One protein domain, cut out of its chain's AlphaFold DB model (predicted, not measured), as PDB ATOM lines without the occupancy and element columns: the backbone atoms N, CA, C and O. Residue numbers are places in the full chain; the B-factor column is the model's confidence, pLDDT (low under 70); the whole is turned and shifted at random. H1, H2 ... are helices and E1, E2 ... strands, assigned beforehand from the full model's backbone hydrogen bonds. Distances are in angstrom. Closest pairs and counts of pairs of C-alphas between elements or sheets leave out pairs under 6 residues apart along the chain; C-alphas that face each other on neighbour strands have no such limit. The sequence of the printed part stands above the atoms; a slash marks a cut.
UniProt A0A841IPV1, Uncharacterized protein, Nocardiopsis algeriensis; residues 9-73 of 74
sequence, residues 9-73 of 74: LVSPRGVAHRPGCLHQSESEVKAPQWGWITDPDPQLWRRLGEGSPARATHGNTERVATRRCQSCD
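AT A GLANCE: This is residues 9 to 73 of the 74 residues of an uncharacterized protein of Nocardiopsis algeriensis (UniProt A0A841IPV1). Little regular structure: a compact, rounded body built mostly of loops, in which the last stretch, residues 48 to 73, runs past two short strands, E1 and E2, and pairs briefly with each. The loop of residues 18 to 34 makes one end, and H1 lies toward the other. The printed part has 65 residues, 10 in named elements, in the order E1, E2, H1; the class is mixed. The radius of gyration of the C-alphas is 10.5 A, and the spans are 28 by 24 by 20 A.

HOW THE PARTS SIT: E1, residues 15 to 17, pairs with no named strand; its residues 15 to 16 pair with 67 to 68, parallel. E2, residues 35 to 37, also pairs with no named strand; its residues 35 to 36 pair with 58 to 59, antiparallel. Residues 54 to 55 pair with 64 to 65, antiparallel. E1 and E2 are apart. H1, residues 44 to 47, is apart from E2, and only just from E1, closest 8.2 A. H1 is too short for an O i to N i+4 pair; its one O i to N i+3 pair is within range.

IN THESE COORDINATES: E1 begins at C-alpha 15 (-16.368, -8.195, -26.359), and E2 is 7.3 A long. H1 ends at C-alpha 47 (-8.086, -18.216, -29.760).

THE WHOLE: The C-alphas farthest apart, of Ser 27 and Gly 51, are 30.5 A apart. E1 to E2 is a long link. The printed part has no cut, and no printed residue is under 70 in pLDDT.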
ATOM      1  N   LEU A   9      -8.891  -5.928 -22.799       95.88
ATOM      2  CA  LEU A   9      -9.987  -5.257 -22.107       95.88
ATOM      3  C   LEU A   9     -11.289  -6.009 -22.382       95.88
ATOM      4  O   LEU A   9     -11.610  -6.282 -23.535       95.88
ATOM      5  N   VAL A  10     -12.050  -6.324 -21.340       96.88
ATOM      6  CA  VAL A  10     -13.309  -7.071 -21.424       96.88
ATOM      7  C   VAL A  10     -14.469  -6.123 -21.143       96.88
ATOM      8  O   VAL A  10     -14.667  -5.669 -20.012       96.88
ATOM      9  N   SER A  11     -15.238  -5.824 -22.190       95.31
ATOM     10  CA  SER A  11     -16.385  -4.920 -22.112       95.31
ATOM     11  C   SER A  11     -17.581  -5.545 -21.380       95.31
ATOM     12  O   SER A  11     -17.717  -6.773 -21.341       95.31
ATOM     13  N   PRO A  12     -18.532  -4.726 -20.888       94.75
ATOM     14  CA  PRO A  12     -19.794  -5.219 -20.332       94.75
ATOM     15  C   PRO A  12     -20.595  -6.111 -21.290       94.75
ATOM     16  O   PRO A  12     -21.394  -6.928 -20.843       94.75
ATOM     17  N   ARG A  13     -20.382  -5.951 -22.604       93.94
ATOM     18  CA  ARG A  13     -21.074  -6.684 -23.675       93.94
ATOM     19  C   ARG A  13     -20.412  -8.022 -24.027       93.94
ATOM     20  O   ARG A  13     -20.851  -8.682 -24.964       93.94
ATOM     21  N   GLY A  14     -19.345  -8.408 -23.327       95.50
ATOM     22  CA  GLY A  14     -18.616  -9.650 -23.595       95.50
ATOM     23  C   GLY A  14     -17.759  -9.609 -24.864       95.50
ATOM     24  O   GLY A  14     -17.506 -10.642 -25.487       95.50
ATOM     25  N   VAL A  15     -17.309  -8.413 -25.251       96.44
ATOM     26  CA  VAL A  15     -16.368  -8.195 -26.359       96.44
ATOM     27  C   VAL A  15     -14.997  -7.819 -25.806       96.44
ATOM     28  O   VAL A  15     -14.903  -6.943 -24.940       96.44
ATOM     29  N   ALA A  16     -13.955  -8.472 -26.320       96.38
ATOM     30  CA  ALA A  16     -12.557  -8.190 -26.034       96.38
ATOM     31  C   ALA A  16     -12.016  -7.067 -26.930       96.38
ATOM     32  O   ALA A  16     -12.193  -7.094 -28.148       96.38
ATOM     33  N   HIS A  17     -11.309  -6.115 -26.331       95.25
ATOM     34  CA  HIS A  17     -10.664  -4.990 -27.006       95.25
ATOM     35  C   HIS A  17      -9.170  -4.930 -26.674       95.25
ATOM     36  O   HIS A  17      -8.734  -5.386 -25.615       95.25
ATOM     37  N   ARG A  18      -8.395  -4.312 -27.568       92.56
ATOM     38  CA  ARG A  18      -7.034  -3.848 -27.274       92.56
ATOM     39  C   ARG A  18      -7.077  -2.417 -26.708       92.56
ATOM     40  O   ARG A  18      -7.987  -1.665 -27.072       92.56
ATOM     41  N   PRO A  19      -6.128  -2.023 -25.838       90.62
ATOM     42  CA  PRO A  19      -5.957  -0.628 -25.439       90.62
ATOM     43  C   PRO A  19      -5.838   0.287 -26.665       90.62
ATOM     44  O   PRO A  19      -5.190  -0.083 -27.641       90.62
ATOM     45  N   GLY A  20      -6.481   1.457 -26.627       86.94
ATOM     46  CA  GLY A  20      -6.524   2.391 -27.760       86.94
ATOM     47  C   GLY A  20      -7.599   2.098 -28.817       86.94
ATOM     48  O   GLY A  20      -7.625   2.754 -29.855       86.94
ATOM     49  N   CYS A  21      -8.501   1.137 -28.585       89.56
ATOM     50  CA  CYS A  21      -9.643   0.914 -29.473       89.56
ATOM     51  C   CYS A  21     -10.538   2.163 -29.559       89.56
ATOM     52  O   CYS A  21     -11.047   2.622 -28.543       89.56
ATOM     53  N   LEU A  22     -10.810   2.649 -30.772       86.62
ATOM     54  CA  LEU A  22     -11.593   3.873 -31.011       86.62
ATOM     55  C   LEU A  22     -13.093   3.751 -30.686       86.62
ATOM     56  O   LEU A  22     -13.810   4.746 -30.708       86.62
ATOM     57  N   HIS A  23     -13.585   2.545 -30.395       85.31
ATOM     58  CA  HIS A  23     -14.994   2.314 -30.061       85.31
ATOM     59  C   HIS A  23     -15.359   2.653 -28.617       85.31
ATOM     60  O   HIS A  23     -16.534   2.590 -28.272       85.31
ATOM     61  N   GLN A  24     -14.366   2.900 -27.766       81.44
ATOM     62  CA  GLN A  24     -14.551   3.092 -26.333       81.44
ATOM     63  C   GLN A  24     -13.593   4.185 -25.883       81.44
ATOM     64  O   GLN A  24     -12.437   4.204 -26.308       81.44
ATOM     65  N   SER A  25     -14.030   5.073 -24.996       77.12
ATOM     66  CA  SER A  25     -13.094   6.011 -24.386       77.12
ATOM     67  C   SER A  25     -12.268   5.302 -23.311       77.12
ATOM     68  O   SER A  25     -12.801   4.542 -22.501       77.12
ATOM     69  N   GLU A  26     -10.966   5.590 -23.218       72.81
ATOM     70  CA  GLU A  26     -10.129   5.071 -22.124       72.81
ATOM     71  C   GLU A  26     -10.677   5.444 -20.737       72.81
ATOM     72  O   GLU A  26     -10.507   4.691 -19.780       72.81
ATOM     73  N   SER A  27     -11.358   6.590 -20.618       78.38
ATOM     74  CA  SER A  27     -11.990   7.036 -19.369       78.38
ATOM     75  C   SER A  27     -13.223   6.212 -18.971       78.38
ATOM     76  O   SER A  27     -13.635   6.246 -17.809       78.38
ATOM     77  N   GLU A  28     -13.798   5.446 -19.901       84.06
ATOM     78  CA  GLU A  28     -14.933   4.552 -19.654       84.06
ATOM     79  C   GLU A  28     -14.490   3.151 -19.220       84.06
ATOM     80  O   GLU A  28     -15.273   2.419 -18.610       84.06
ATOM     81  N   VAL A  29     -13.231   2.782 -19.479       89.38
ATOM     82  CA  VAL A  29     -12.667   1.486 -19.090       89.38
ATOM     83  C   VAL A  29     -12.323   1.507 -17.602       89.38
ATOM     84  O   VAL A  29     -11.190   1.749 -17.189       89.38
ATOM     85  N   LYS A  30     -13.338   1.256 -16.776       92.00
ATOM     86  CA  LYS A  30     -13.224   1.223 -15.315       92.00
ATOM     87  C   LYS A  30     -14.075   0.123 -14.693       92.00
ATOM     88  O   LYS A  30     -15.148  -0.232 -15.191       92.00
ATOM     89  N   ALA A  31     -13.607  -0.394 -13.563       90.31
ATOM     90  CA  ALA A  31     -14.419  -1.249 -12.708       90.31
ATOM     91  C   ALA A  31     -15.604  -0.448 -12.116       90.31
ATOM     92  O   ALA A  31     -15.495   0.769 -11.953       90.31
ATOM     93  N   PRO A  32     -16.738  -1.099 -11.800       94.19
ATOM     94  CA  PRO A  32     -17.036  -2.522 -11.989       94.19
ATOM     95  C   PRO A  32     -17.636  -2.837 -13.372       94.19
ATOM     96  O   PRO A  32     -18.062  -3.959 -13.633       94.19
ATOM     97  N   GLN A  33     -17.734  -1.863 -14.276       94.12
ATOM     98  CA  GLN A  33     -18.327  -2.107 -15.593       94.12
ATOM     99  C   GLN A  33     -17.403  -2.965 -16.462       94.12
ATOM    100  O   GLN A  33     -17.868  -3.907 -17.099       94.12
ATOM    101  N   TRP A  34     -16.101  -2.703 -16.410       96.06
ATOM    102  CA  TRP A  34     -15.084  -3.376 -17.209       96.06
ATOM    103  C   TRP A  34     -14.209  -4.314 -16.387       96.06
ATOM    104  O   TRP A  34     -13.961  -4.078 -15.203       96.06
ATOM    105  N   GLY A  35     -13.701  -5.344 -17.054       96.81
ATOM    106  CA  GLY A  35     -12.587  -6.157 -16.579       96.81
ATOM    107  C   GLY A  35     -11.429  -6.113 -17.570       96.81
ATOM    108  O   GLY A  35     -11.584  -5.633 -18.693       96.81
ATOM    109  N   TRP A  36     -10.259  -6.598 -17.172       96.44
ATOM    110  CA  TRP A  36      -9.101  -6.693 -18.059       96.44
ATOM    111  C   TRP A  36      -8.154  -7.829 -17.662       96.44
ATOM    112  O   TRP A  36      -8.225  -8.369 -16.557       96.44
ATOM    113  N   ILE A  37      -7.278  -8.201 -18.594       96.31
ATOM    114  CA  ILE A  37      -6.217  -9.202 -18.445       96.31
ATOM    115  C   ILE A  37      -4.908  -8.505 -18.813       96.31
ATOM    116  O   ILE A  37      -4.713  -8.172 -19.980       96.31
ATOM    117  N   THR A  38      -4.051  -8.229 -17.831       93.19
ATOM    118  CA  THR A  38      -2.804  -7.461 -18.021       93.19
ATOM    119  C   THR A  38      -1.640  -8.281 -18.568       93.19
ATOM    120  O   THR A  38      -0.766  -7.707 -19.206       93.19
ATOM    121  N   ASP A  39      -1.650  -9.596 -18.351       90.12
ATOM    122  CA  ASP A  39      -0.633 -10.536 -18.839       90.12
ATOM    123  C   ASP A  39      -1.313 -11.755 -19.490       90.12
ATOM    124  O   ASP A  39      -1.427 -12.822 -18.883       90.12
ATOM    125  N   PRO A  40      -1.941 -11.579 -20.667       91.19
ATOM    126  CA  PRO A  40      -2.603 -12.677 -21.350       91.19
ATOM    127  C   PRO A  40      -1.587 -13.583 -22.048       91.19
ATOM    128  O   PRO A  40      -0.592 -13.107 -22.593       91.19
ATOM    129  N   ASP A  41      -1.913 -14.876 -22.156       91.88
ATOM    130  CA  ASP A  41      -1.220 -15.773 -23.085       91.88
ATOM    131  C   ASP A  41      -1.156 -15.110 -24.485       91.88
ATOM    132  O   ASP A  41      -2.183 -14.608 -24.966       91.88
ATOM    133  N   PRO A  42       0.008 -15.083 -25.164       88.62
ATOM    134  CA  PRO A  42       0.156 -14.415 -26.460       88.62
ATOM    135  C   PRO A  42      -0.834 -14.895 -27.533       88.62
ATOM    136  O   PRO A  42      -1.188 -14.148 -28.448       88.62
ATOM    137  N   GLN A  43      -1.307 -16.138 -27.426       92.38
ATOM    138  CA  GLN A  43      -2.293 -16.739 -28.316       92.38
ATOM    139  C   GLN A  43      -3.737 -16.527 -27.853       92.38
ATOM    140  O   GLN A  43      -4.648 -16.790 -28.641       92.38
ATOM    141  N   LEU A  44      -3.977 -16.031 -26.629       93.94
ATOM    142  CA  LEU A  44      -5.323 -15.835 -26.078       93.94
ATOM    143  C   LEU A  44      -6.185 -14.995 -27.011       93.94
ATOM    144  O   LEU A  44      -7.308 -15.385 -27.305       93.94
ATOM    145  N   TRP A  45      -5.646 -13.890 -27.534       94.50
ATOM    146  CA  TRP A  45      -6.368 -13.056 -28.494       94.50
ATOM    147  C   TRP A  45      -6.816 -13.868 -29.712       94.50
ATOM    148  O   TRP A  45      -7.996 -13.892 -30.034       94.50
ATOM    149  N   ARG A  46      -5.896 -14.598 -30.352       92.88
ATOM    150  CA  ARG A  46      -6.191 -15.386 -31.559       92.88
ATOM    151  C   ARG A  46      -7.210 -16.500 -31.319       92.88
ATOM    152  O   ARG A  46      -7.998 -16.793 -32.210       92.88
ATOM    153  N   ARG A  47      -7.180 -17.121 -30.138       94.12
ATOM    154  CA  ARG A  47      -8.086 -18.216 -29.760       94.12
ATOM    155  C   ARG A  47      -9.447 -17.721 -29.272       94.12
ATOM    156  O   ARG A  47     -10.382 -18.511 -29.226       94.12
ATOM    157  N   LEU A  48      -9.562 -16.440 -28.911       94.69
ATOM    158  CA  LEU A  48     -10.762 -15.880 -28.301       94.69
ATOM    159  C   LEU A  48     -11.976 -16.020 -29.223       94.69
ATOM    160  O   LEU A  48     -12.028 -15.449 -30.318       94.69
ATOM    161  N   GLY A  49     -12.963 -16.758 -28.728       93.31
ATOM    162  CA  GLY A  49     -14.187 -17.127 -29.427       93.31
ATOM    163  C   GLY A  49     -15.177 -17.788 -28.467       93.31
ATOM    164  O   GLY A  49     -14.870 -17.988 -27.291       93.31
ATOM    165  N   GLU A  50     -16.353 -18.174 -28.960       92.06
ATOM    166  CA  GLU A  50     -17.376 -18.833 -28.132       92.06
ATOM    167  C   GLU A  50     -16.878 -20.150 -27.512       92.06
ATOM    168  O   GLU A  50     -17.192 -20.438 -26.362       92.06
ATOM    169  N   GLY A  51     -16.037 -20.905 -28.230       94.12
ATOM    170  CA  GLY A  51     -15.420 -22.143 -27.734       94.12
ATOM    171  C   GLY A  51     -14.181 -21.949 -26.850       94.12
ATOM    172  O   GLY A  51     -13.683 -22.918 -26.285       94.12
ATOM    173  N   SER A  52     -13.662 -20.725 -26.728       94.81
ATOM    174  CA  SER A  52     -12.492 -20.406 -25.898       94.81
ATOM    175  C   SER A  52     -12.616 -18.980 -25.342       94.81
ATOM    176  O   SER A  52     -11.926 -18.064 -25.809       94.81
ATOM    177  N   PRO A  53     -13.521 -18.760 -24.371       96.31
ATOM    178  CA  PRO A  53     -13.752 -17.445 -23.789       96.31
ATOM    179  C   PRO A  53     -12.571 -16.963 -22.940       96.31
ATOM    180  O   PRO A  53     -11.864 -17.753 -22.318       96.31
ATOM    181  N   ALA A  54     -12.407 -15.645 -22.843       96.88
ATOM    182  CA  ALA A  54     -11.422 -15.010 -21.973       96.88
ATOM    183  C   ALA A  54     -12.104 -14.341 -20.777       96.88
ATOM    184  O   ALA A  54     -12.913 -13.425 -20.942       96.88
ATOM    185  N   ARG A  55     -11.760 -14.774 -19.564       97.38
ATOM    186  CA  ARG A  55     -12.231 -14.170 -18.314       97.38
ATOM    187  C   ARG A  55     -11.258 -13.092 -17.843       97.38
ATOM    188  O   ARG A  55     -10.050 -13.310 -17.845       97.38
ATOM    189  N   ALA A  56     -11.787 -11.950 -17.418       97.50
ATOM    190  CA  ALA A  56     -10.995 -10.886 -16.819       97.50
ATOM    191  C   ALA A  56     -10.342 -11.338 -15.501       97.50
ATOM    192  O   ALA A  56     -10.982 -11.987 -14.675       97.50
ATOM    193  N   THR A  57      -9.085 -10.953 -15.286       96.88
ATOM    194  CA  THR A  57      -8.349 -11.231 -14.038       96.88
ATOM    195  C   THR A  57      -8.274 -10.017 -13.116       96.88
ATOM    196  O   THR A  57      -7.969 -10.161 -11.938       96.88
ATOM    197  N   HIS A  58      -8.589  -8.828 -13.632       95.75
ATOM    198  CA  HIS A  58      -8.576  -7.561 -12.907       95.75
ATOM    199  C   HIS A  58      -9.800  -6.708 -13.261       95.75
ATOM    200  O   HIS A  58     -10.487  -6.956 -14.256       95.75
ATOM    201  N   GLY A  59     -10.056  -5.669 -12.461       95.31
ATOM    202  CA  GLY A  59     -11.252  -4.840 -12.591       95.31
ATOM    203  C   GLY A  59     -12.478  -5.610 -12.115       95.31
ATOM    204  O   GLY A  59     -12.534  -6.012 -10.958       95.31
ATOM    205  N   ASN A  60     -13.445  -5.841 -13.002       96.81
ATOM    206  CA  ASN A  60     -14.518  -6.800 -12.768       96.81
ATOM    207  C   ASN A  60     -14.150  -8.186 -13.328       96.81
ATOM    208  O   ASN A  60     -14.212  -8.413 -14.537       96.81
ATOM    209  N   THR A  61     -13.822  -9.119 -12.434       97.19
ATOM    210  CA  THR A  61     -13.417 -10.504 -12.742       97.19
ATOM    211  C   THR A  61     -14.578 -11.427 -13.139       97.19
ATOM    212  O   THR A  61     -14.371 -12.544 -13.626       97.19
ATOM    213  N   GLU A  62     -15.820 -10.960 -13.006       96.88
ATOM    214  CA  GLU A  62     -17.000 -11.651 -13.529       96.88
ATOM    215  C   GLU A  62     -17.151 -11.455 -15.041       96.88
ATOM    216  O   GLU A  62     -17.890 -12.193 -15.694       96.88
ATOM    217  N   ARG A  63     -16.437 -10.485 -15.629       97.25
ATOM    218  CA  ARG A  63     -16.498 -10.215 -17.065       97.25
ATOM    219  C   ARG A  63     -15.810 -11.310 -17.868       97.25
ATOM    220  O   ARG A  63     -14.668 -11.688 -17.612       97.25
ATOM    221  N   VAL A  64     -16.512 -11.762 -18.902       97.88
ATOM    222  CA  VAL A  64     -16.045 -12.778 -19.842       97.88
ATOM    223  C   VAL A  64     -16.262 -12.270 -21.261       97.88
ATOM    224  O   VAL A  64     -17.365 -11.849 -21.600       97.88
ATOM    225  N   ALA A  65     -15.219 -12.309 -22.086       97.31
ATOM    226  CA  ALA A  65     -15.313 -12.066 -23.517       97.31
ATOM    227  C   ALA A  65     -15.381 -13.383 -24.285       97.31
ATOM    228  O   ALA A  65     -14.520 -14.245 -24.129       97.31
ATOM    229  N   THR A  66     -16.367 -13.505 -25.166       97.06
ATOM    230  CA  THR A  66     -16.497 -14.624 -26.113       97.06
ATOM    231  C   THR A  66     -16.214 -14.195 -27.547       97.06
ATOM    232  O   THR A  66     -16.170 -15.023 -28.448       97.06
ATOM    233  N   ARG A  67     -16.046 -12.892 -27.794       95.44
ATOM    234  CA  ARG A  67     -15.827 -12.331 -29.130       95.44
ATOM    235  C   ARG A  67     -14.768 -11.242 -29.099       95.44
ATOM    236  O   ARG A  67     -14.631 -10.529 -28.106       95.44
ATOM    237  N   ARG A  68     -14.038 -11.101 -30.202       95.38
ATOM    238  CA  ARG A  68     -13.074 -10.017 -30.412       95.38
ATOM    239  C   ARG A  68     -13.754  -8.814 -31.045       95.38
ATOM    240  O   ARG A  68     -14.658  -8.962 -31.865       95.38
ATOM    241  N   CYS A  69     -13.292  -7.622 -30.696       94.62
ATOM    242  CA  CYS A  69     -13.606  -6.432 -31.465       94.62
ATOM    243  C   CYS A  69     -12.950  -6.544 -32.846       94.62
ATOM    244  O   CYS A  69     -11.733  -6.687 -32.935       94.62
ATOM    245  N   GLN A  70     -13.749  -6.450 -33.908       91.44
ATOM    246  CA  GLN A  70     -13.267  -6.603 -35.285       91.44
ATOM    247  C   GLN A  70     -12.235  -5.534 -35.668       91.44
ATOM    248  O   GLN A  70     -11.235  -5.851 -36.295       91.44
ATOM    249  N   SER A  71     -12.407  -4.289 -35.211       91.56
ATOM    250  CA  SER A  71     -11.433  -3.214 -35.463       91.56
ATOM    251  C   SER A  71     -10.159  -3.312 -34.623       91.56
ATOM    252  O   SER A  71      -9.248  -2.524 -34.824       91.56
ATOM    253  N   CYS A  72     -10.094  -4.232 -33.658       90.75
ATOM    254  CA  CYS A  72      -8.856  -4.549 -32.945       90.75
ATOM    255  C   CYS A  72      -8.131  -5.762 -33.542       90.75
ATOM    256  O   CYS A  72      -7.102  -6.155 -32.998       90.75
ATOM    257  N   ASP A  73      -8.695  -6.393 -34.576       81.88
ATOM    258  CA  ASP A  73      -8.137  -7.588 -35.221       81.88
ATOM    259  C   ASP A  73      -7.342  -7.272 -36.500       81.88
ATOM    260  O   ASP A  73      -6.982  -8.184 -37.242       81.88
TER     261      ASP A  73